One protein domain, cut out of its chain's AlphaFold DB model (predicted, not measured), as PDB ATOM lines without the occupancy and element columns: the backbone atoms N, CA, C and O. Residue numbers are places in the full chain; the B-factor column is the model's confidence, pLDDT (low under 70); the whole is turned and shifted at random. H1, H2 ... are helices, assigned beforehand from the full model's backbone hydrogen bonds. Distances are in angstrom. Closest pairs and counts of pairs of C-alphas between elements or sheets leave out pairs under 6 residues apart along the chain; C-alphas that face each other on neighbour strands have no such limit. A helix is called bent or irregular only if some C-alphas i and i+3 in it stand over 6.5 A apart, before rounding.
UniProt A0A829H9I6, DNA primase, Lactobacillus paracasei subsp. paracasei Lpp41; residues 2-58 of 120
ATOM      1  N   GLN A   2      88.011 267.580   0.194       50.47
ATOM      2  CA  GLN A   2      88.978 268.625  -0.209       50.47
ATOM      3  C   GLN A   2      89.692 269.314   0.980       50.47
ATOM      4  O   GLN A   2      90.849 269.700   0.853       50.47
ATOM      5  N   ARG A   3      89.043 269.382   2.158       57.00
ATOM      6  CA  ARG A   3      89.593 269.974   3.398       57.00
ATOM      7  C   ARG A   3      90.851 269.253   3.921       57.00
ATOM      8  O   ARG A   3      91.790 269.904   4.357       57.00
ATOM      9  N   LEU A   4      90.904 267.923   3.803       59.62
ATOM     10  CA  LEU A   4      92.021 267.089   4.279       59.62
ATOM     11  C   LEU A   4      93.160 266.937   3.258       59.62
ATOM     12  O   LEU A   4      94.248 266.513   3.623       59.62
ATOM     13  N   LYS A   5      92.920 267.288   1.987       51.59
ATOM     14  CA  LYS A   5      93.938 267.242   0.923       51.59
ATOM     15  C   LYS A   5      94.880 268.452   0.939       51.59
ATOM     16  O   LYS A   5      95.991 268.350   0.435       51.59
ATOM     17  N   ASN A   6      94.439 269.585   1.496       45.81
ATOM     18  CA  ASN A   6      95.179 270.854   1.448       45.81
ATOM     19  C   ASN A   6      95.970 271.167   2.723       45.81
ATOM     20  O   ASN A   6      96.922 271.942   2.675       45.81
ATOM     21  N   ALA A   7      95.605 270.575   3.859       50.12
ATOM     22  CA  ALA A   7      96.449 270.604   5.041       50.12
ATOM     23  C   ALA A   7      97.478 269.478   4.905       50.12
ATOM     24  O   ALA A   7      97.121 268.375   4.508       50.12
ATOM     25  N   ALA A   8      98.739 269.718   5.266       60.03
ATOM     26  CA  ALA A   8      99.728 268.664   5.501       60.03
ATOM     27  C   ALA A   8      99.343 267.845   6.754       60.03
ATOM     28  O   ALA A   8     100.080 267.792   7.742       60.03
ATOM     29  N   PHE A   9      98.129 267.298   6.732       69.62
ATOM     30  CA  PHE A   9      97.465 266.625   7.818       69.62
ATOM     31  C   PHE A   9      98.143 265.287   8.015       69.62
ATOM     32  O   PHE A   9      98.340 264.505   7.082       69.62
ATOM     33  N   THR A  10      98.569 265.050   9.240       75.62
ATOM     34  CA  THR A  10      99.232 263.809   9.590       75.62
ATOM     35  C   THR A  10      98.840 263.459  10.998       75.62
ATOM     36  O   THR A  10      98.973 264.294  11.895       75.62
ATOM     37  N   PHE A  11      98.385 262.230  11.188       81.81
ATOM     38  CA  PHE A  11      98.136 261.724  12.519       81.81
ATOM     39  C   PHE A  11      99.464 261.563  13.269       81.81
ATOM     40  O   PHE A  11     100.428 261.059  12.693       81.81
ATOM     41  N   PRO A  12      99.523 261.970  14.548       76.88
ATOM     42  CA  PRO A  12     100.706 261.763  15.378       76.88
ATOM     43  C   PRO A  12     101.035 260.270  15.538       76.88
ATOM     44  O   PRO A  12     102.188 259.855  15.434       76.88
ATOM     45  N   ALA A  13     100.005 259.431  15.695       82.50
ATOM     46  CA  ALA A  13     100.190 257.994  15.819       82.50
ATOM     47  C   ALA A  13     100.297 257.303  14.438       82.50
ATOM     48  O   ALA A  13      99.374 257.433  13.622       82.50
ATOM     49  N   PRO A  14     101.354 256.500  14.178       84.00
ATOM     50  CA  PRO A  14     101.585 255.880  12.871       84.00
ATOM     51  C   PRO A  14     100.449 254.976  12.380       84.00
ATOM     52  O   PRO A  14     100.115 255.007  11.202       84.00
ATOM     53  N   HIS A  15      99.810 254.213  13.270       86.56
ATOM     54  CA  HIS A  15      98.710 253.315  12.897       86.56
ATOM     55  C   HIS A  15      97.496 254.077  12.345       86.56
ATOM     56  O   HIS A  15      96.906 253.649  11.356       86.56
ATOM     57  N   PHE A  16      97.153 255.239  12.918       87.50
ATOM     58  CA  PHE A  16      96.080 256.081  12.384       87.50
ATOM     59  C   PHE A  16      96.475 256.726  11.059       87.50
ATOM     60  O   PHE A  16      95.639 256.833  10.165       87.50
ATOM     61  N   GLN A  17      97.749 257.099  10.895       86.75
ATOM     62  CA  GLN A  17      98.236 257.618   9.621       86.75
ATOM     63  C   GLN A  17      98.143 256.565   8.510       86.75
ATOM     64  O   GLN A  17      97.673 256.885   7.421       86.75
ATOM     65  N   THR A  18      98.542 255.321   8.783       89.19
ATOM     66  CA  THR A  18      98.455 254.224   7.811       89.19
ATOM     67  C   THR A  18      97.007 253.931   7.427       89.19
ATOM     68  O   THR A  18      96.706 253.838   6.240       89.19
ATOM     69  N   LEU A  19      96.095 253.862   8.404       89.94
ATOM     70  CA  LEU A  19      94.664 253.680   8.134       89.94
ATOM     71  C   LEU A  19      94.084 254.837   7.312       89.94
ATOM     72  O   LEU A  19      93.316 254.607   6.383       89.94
ATOM     73  N   PHE A  20      94.476 256.076   7.613       88.50
ATOM     74  CA  PHE A  20      94.026 257.252   6.874       88.50
ATOM     75  C   PHE A  20      94.497 257.246   5.418       88.50
ATOM     76  O   PHE A  20      93.686 257.450   4.517       88.50
ATOM     77  N   THR A  21      95.784 256.984   5.177       87.44
ATOM     78  CA  THR A  21      96.321 256.870   3.816       87.44
ATOM     79  C   THR A  21      95.641 255.729   3.058       87.44
ATOM     80  O   THR A  21      95.154 255.958   1.955       87.44
ATOM     81  N   GLY A  22      95.494 254.554   3.679       89.25
ATOM     82  CA  GLY A  22      94.800 253.419   3.067       89.25
ATOM     83  C   GLY A  22      93.342 253.724   2.716       89.25
ATOM     84  O   GLY A  22      92.868 253.318   1.657       89.25
ATOM     85  N   TRP A  23      92.632 254.478   3.559       89.00
ATOM     86  CA  TRP A  23      91.260 254.906   3.280       89.00
ATOM     87  C   TRP A  23      91.181 255.885   2.102       89.00
ATOM     88  O   TRP A  23      90.295 255.765   1.256       89.00
ATOM     89  N   LEU A  24      92.113 256.841   2.010       86.44
ATOM     90  CA  LEU A  24      92.178 257.764   0.874       86.44
ATOM     91  C   LEU A  24      92.461 257.036  -0.444       86.44
ATOM     92  O   LEU A  24      91.828 257.359  -1.450       86.44
ATOM     93  N   ASP A  25      93.378 256.069  -0.427       87.31
ATOM     94  CA  ASP A  25      93.717 255.257  -1.596       87.31
ATOM     95  C   ASP A  25      92.532 254.372  -2.007       87.31
ATOM     96  O   ASP A  25      92.150 254.349  -3.177       87.31
ATOM     97  N   PHE A  26      91.862 253.738  -1.038       89.25
ATOM     98  CA  PHE A  26      90.647 252.959  -1.279       89.25
ATOM     99  C   PHE A  26      89.540 253.793  -1.934       89.25
ATOM    100  O   PHE A  26      88.977 253.367  -2.938       89.25
ATOM    101  N   LEU A  27      89.268 254.999  -1.426       87.06
ATOM    102  CA  LEU A  27      88.270 255.900  -2.015       87.06
ATOM    103  C   LEU A  27      88.688 256.459  -3.380       87.06
ATOM    104  O   LEU A  27      87.843 256.898  -4.157       87.06
ATOM    105  N   HIS A  28      89.983 256.485  -3.686       86.00
ATOM    106  CA  HIS A  28      90.450 256.856  -5.016       86.00
ATOM    107  C   HIS A  28      90.187 255.741  -6.036       86.00
ATOM    108  O   HIS A  28      89.806 256.031  -7.167       86.00
ATOM    109  N   GLU A  29      90.340 254.478  -5.629       87.94
ATOM    110  CA  GLU A  29      90.019 253.304  -6.450       87.94
ATOM    111  C   GLU A  29      88.510 253.044  -6.556       87.94
ATOM    112  O   GLU A  29      88.018 252.643  -7.610       87.94
ATOM    113  N   GLN A  30      87.776 253.259  -5.463       88.31
ATOM    114  CA  GLN A  30      86.338 253.038  -5.334       88.31
ATOM    115  C   GLN A  30      85.693 254.255  -4.660       88.31
ATOM    116  O   GLN A  30      85.538 254.272  -3.439       88.31
ATOM    117  N   PRO A  31      85.297 255.279  -5.440       83.12
ATOM    118  CA  PRO A  31      84.711 256.511  -4.906       83.12
ATOM    119  C   PRO A  31      83.449 256.297  -4.066       83.12
ATOM    120  O   PRO A  31      83.222 257.042  -3.115       83.12
ATOM    121  N   ASP A  32      82.679 255.256  -4.393       84.56
ATOM    122  CA  ASP A  32      81.462 254.847  -3.681       84.56
ATOM    123  C   ASP A  32      81.727 253.700  -2.682       84.56
ATOM    124  O   ASP A  32      80.806 253.015  -2.242       84.56
ATOM    125  N   GLY A  33      82.997 253.445  -2.357       83.25
ATOM    126  CA  GLY A  33      83.404 252.393  -1.438       83.25
ATOM    127  C   GLY A  33      82.928 252.659  -0.009       83.25
ATOM    128  O   GLY A  33      83.114 253.741   0.546       83.25
ATOM    129  N   GLU A  34      82.345 251.639   0.616       88.06
ATOM    130  CA  GLU A  34      81.873 251.709   1.997       88.06
ATOM    131  C   GLU A  34      82.957 251.296   3.001       88.06
ATOM    132  O   GLU A  34      83.920 250.601   2.669       88.06
ATOM    133  N   LEU A  35      82.760 251.665   4.273       84.56
ATOM    134  CA  LEU A  35      83.664 251.301   5.369       84.56
ATOM    135  C   LEU A  35      83.898 249.786   5.452       84.56
ATOM    136  O   LEU A  35      85.030 249.361   5.659       84.56
ATOM    137  N   ALA A  36      82.856 248.973   5.251       86.69
ATOM    138  CA  ALA A  36      82.974 247.516   5.264       86.69
ATOM    139  C   ALA A  36      83.969 247.012   4.203       86.69
ATOM    140  O   ALA A  36      84.866 246.237   4.523       86.69
ATOM    141  N   GLY A  37      83.883 247.536   2.974       87.69
ATOM    142  CA  GLY A  37      84.792 247.164   1.886       87.69
ATOM    143  C   GLY A  37      86.238 247.614   2.112       87.69
ATOM    144  O   GLY A  37      87.167 246.981   1.609       87.69
ATOM    145  N   PHE A  38      86.450 248.674   2.896       89.69
ATOM    146  CA  PHE A  38      87.788 249.048   3.342       89.69
ATOM    147  C   PHE A  38      88.319 248.121   4.432       89.69
ATOM    148  O   PHE A  38      89.473 247.711   4.344       89.69
ATOM    149  N   LEU A  39      87.502 247.766   5.430       89.06
ATOM    150  CA  LEU A  39      87.913 246.880   6.527       89.06
ATOM    151  C   LEU A  39      88.406 245.518   6.020       89.06
ATOM    152  O   LEU A  39      89.368 244.992   6.574       89.06
ATOM    153  N   ASP A  40      87.836 245.009   4.925       89.56
ATOM    154  CA  ASP A  40      88.288 243.777   4.258       89.56
ATOM    155  C   ASP A  40      89.708 243.875   3.662       89.56
ATOM    156  O   ASP A  40      90.341 242.857   3.379       89.56
ATOM    157  N   ARG A  41      90.220 245.094   3.454       88.12
ATOM    158  CA  ARG A  41      91.555 245.377   2.898       88.12
ATOM    159  C   ARG A  41      92.560 245.859   3.942       88.12
ATOM    160  O   ARG A  41      93.731 246.045   3.608       88.12
ATOM    161  N   VAL A  42      92.120 246.109   5.175       89.69
ATOM    162  CA  VAL A  42      93.005 246.570   6.248       89.69
ATOM    163  C   VAL A  42      93.969 245.448   6.624       89.69
ATOM    164  O   VAL A  42      93.574 244.294   6.775       89.69
ATOM    165  N   ASP A  43      95.240 245.808   6.800       88.75
ATOM    166  CA  ASP A  43      96.270 244.893   7.290       88.75
ATOM    167  C   ASP A  43      95.814 244.210   8.601       88.75
ATOM    168  O   ASP A  43      95.320 244.907   9.498       88.75
ATOM    169  N   PRO A  44      95.962 242.879   8.751       86.88
ATOM    170  CA  PRO A  44      95.601 242.168   9.976       86.88
ATOM    171  C   PRO A  44      96.152 242.803  11.259       86.88
ATOM    172  O   PRO A  44      95.439 242.847  12.264       86.88
ATOM    173  N   ASP A  45      97.361 243.370  11.214       88.50
ATOM    174  CA  ASP A  45      97.996 244.025  12.365       88.50
ATOM    175  C   ASP A  45      97.276 245.324  12.776       88.50
ATOM    176  O   ASP A  45      97.358 245.764  13.926       88.50
ATOM    177  N   LEU A  46      96.529 245.938  11.855       90.38
ATOM    178  CA  LEU A  46      95.745 247.157  12.070       90.38
ATOM    179  C   LEU A  46      94.239 246.895  12.210       90.38
ATOM    180  O   LEU A  46      93.502 247.807  12.594       90.38
ATOM    181  N   SER A  47      93.778 245.669  11.958       86.25
ATOM    182  CA  SER A  47      92.357 245.296  11.969       86.25
ATOM    183  C   SER A  47      91.675 245.619  13.307       86.25
ATOM    184  O   SER A  47      90.601 246.222  13.333       86.25
ATOM    185  N   GLY A  48      92.337 245.335  14.434       87.56
ATOM    186  CA  GLY A  48      91.808 245.647  15.769       87.56
ATOM    187  C   GLY A  48      91.629 247.149  16.024       87.56
ATOM    188  O   GLY A  48      90.642 247.570  16.632       87.56
ATOM    189  N   VAL A  49      92.551 247.971  15.517       88.12
ATOM    190  CA  VAL A  49      92.459 249.436  15.606       88.12
ATOM    191  C   VAL A  49      91.343 249.949  14.701       88.12
ATOM    192  O   VAL A  49      90.514 250.736  15.151       88.12
ATOM    193  N   ALA A  50      91.279 249.477  13.456       87.44
ATOM    194  CA  ALA A  50      90.253 249.883  12.501       87.44
ATOM    195  C   ALA A  50      88.840 249.535  12.993       87.44
ATOM    196  O   ALA A  50      87.951 250.384  12.950       87.44
ATOM    197  N   ALA A  51      88.651 248.333  13.545       87.44
ATOM    198  CA  ALA A  51      87.390 247.918  14.152       87.44
ATOM    199  C   ALA A  51      87.033 248.788  15.366       87.44
ATOM    200  O   ALA A  51      85.901 249.252  15.484       87.44
ATOM    201  N   SER A  52      88.008 249.081  16.233       88.12
ATOM    202  CA  SER A  52      87.788 249.955  17.391       88.12
ATOM    203  C   SER A  52      87.336 251.354  16.972       88.12
ATOM    204  O   SER A  52      86.410 251.891  17.568       88.12
ATOM    205  N   VAL A  53      87.952 251.932  15.933       85.94
ATOM    206  CA  VAL A  53      87.558 253.235  15.371       85.94
ATOM    207  C   VAL A  53      86.160 253.172  14.758       85.94
ATOM    208  O   VAL A  53      85.351 254.055  15.020       85.94
ATOM    209  N   ALA A  54      85.848 252.121  13.999       85.75
ATOM    210  CA  ALA A  54      84.530 251.934  13.388       85.75
ATOM    211  C   ALA A  54      83.400 251.826  14.427       85.75
ATOM    212  O   ALA A  54      82.268 252.217  14.158       85.75
ATOM    213  N   MET A  55      83.709 251.307  15.616       87.06
ATOM    214  CA  MET A  55      82.763 251.174  16.723       87.06
ATOM    215  C   MET A  55      82.665 252.425  17.606       87.06
ATOM    216  O   MET A  55      81.833 252.451  18.516       87.06
ATOM    217  N   GLN A  56      83.495 253.453  17.391       86.00
ATOM    218  CA  GLN A  56      83.403 254.680  18.180       86.00
ATOM    219  C   GLN A  56      82.106 255.423  17.876       86.00
ATOM    220  O   GLN A  56      81.768 255.706  16.727       86.00
ATOM    221  N   VAL A  57      81.408 255.807  18.941       78.81
ATOM    222  CA  VAL A  57      80.292 256.742  18.845       78.81
ATOM    223  C   VAL A  57      80.882 258.137  18.716       78.81
ATOM    224  O   VAL A  57      81.357 258.718  19.692       78.81
ATOM    225  N   LEU A  58      80.891 258.647  17.490       76.25
ATOM    226  CA  LEU A  58      81.314 260.010  17.214       76.25
ATOM    227  C   LEU A  58      80.161 260.986  17.490       76.25
ATOM    228  O   LEU A  58      78.994 260.630  17.301       76.25
TER     229      LEU A  58
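Overview. This is residues 2 to 58 of the 120 residues of the protein "DNA primase" of Lactobacillus paracasei subsp. paracasei Lpp41 (UniProt A0A829H9I6). One long helix, H2, stands between a small group of two helices, H3 and H4, on one side and a short, detached helix, H1, on the other. H4 meets H2 at about a right angle near the first residues of both, and the short H3 sits over the inside of this corner, close to H2 and H4. The printed part has 57 residues with four named helices, in the order H1, H2, H3, H4, and no named strand; the class is all helix. The whole is compact, with a radius of gyration of the C-alphas of 11.6 A, and its spans are 29 by 27 by 23 A.

Arrangement. H1, residues 2 to 6, touches no helix. A short link of 7 residues joins it to H2, residues 14 to 29, yet H1 and H2 are apart. A tight link of 5 residues leads on to H3, residues 35 to 39. H2 and H3 are close but not clearly touching; their closest C-alphas, those of Phe 26 and Phe 38, are 6.7 A apart. Another tight link, of 4 residues, joins H3 to H4, residues 44 to 54. H3 and H4 only just touch, with 3 pairs of C-alphas within 8 A, the closest being those of Leu 39 and Ala 50 at 7.1 A. H2 touches H4 with residues 15 to 19 alone; the closest C-alphas are those of His 15 and Leu 46, 6.9 A apart, and the lines of the two helices are about perpendicular, at 83 degrees. H1 is apart from both H3 and H4. In H2 and H3 every O i to N i+4 pair is within hydrogen-bond range, while in H4 5 of 7 are, and in H1 0 of 1, beside 1 of 2 O i to N i+3 pairs.

Along the chain. H1 begins at C-alpha 2, at (88.978, 268.625, -0.209), and is 6.8 A from first to last C-alpha. H2, the longest helix with 16 residues, begins at C-alpha 14, at (101.585, 255.880, 12.871), and measures 22.7 A. H3 measures 6.2 A. H4 measures 15.2 A and ends at C-alpha 54, at (84.530, 251.934, 13.388). H4 is irregular: C-alphas 45 and 48 are 7.2 A apart.

Size, cuts and confidence. The two C-alphas farthest apart are those of Asn 6 and Pro 44, at 29.9 A, and the first and last printed C-alphas, of Gln 2 and Leu 58, are 20.9 A apart. The printed part has no cut and no long link. The mean pLDDT of the printed part is 82.0; residues 2 to 9 are under 70, and the mean of H1 is 53.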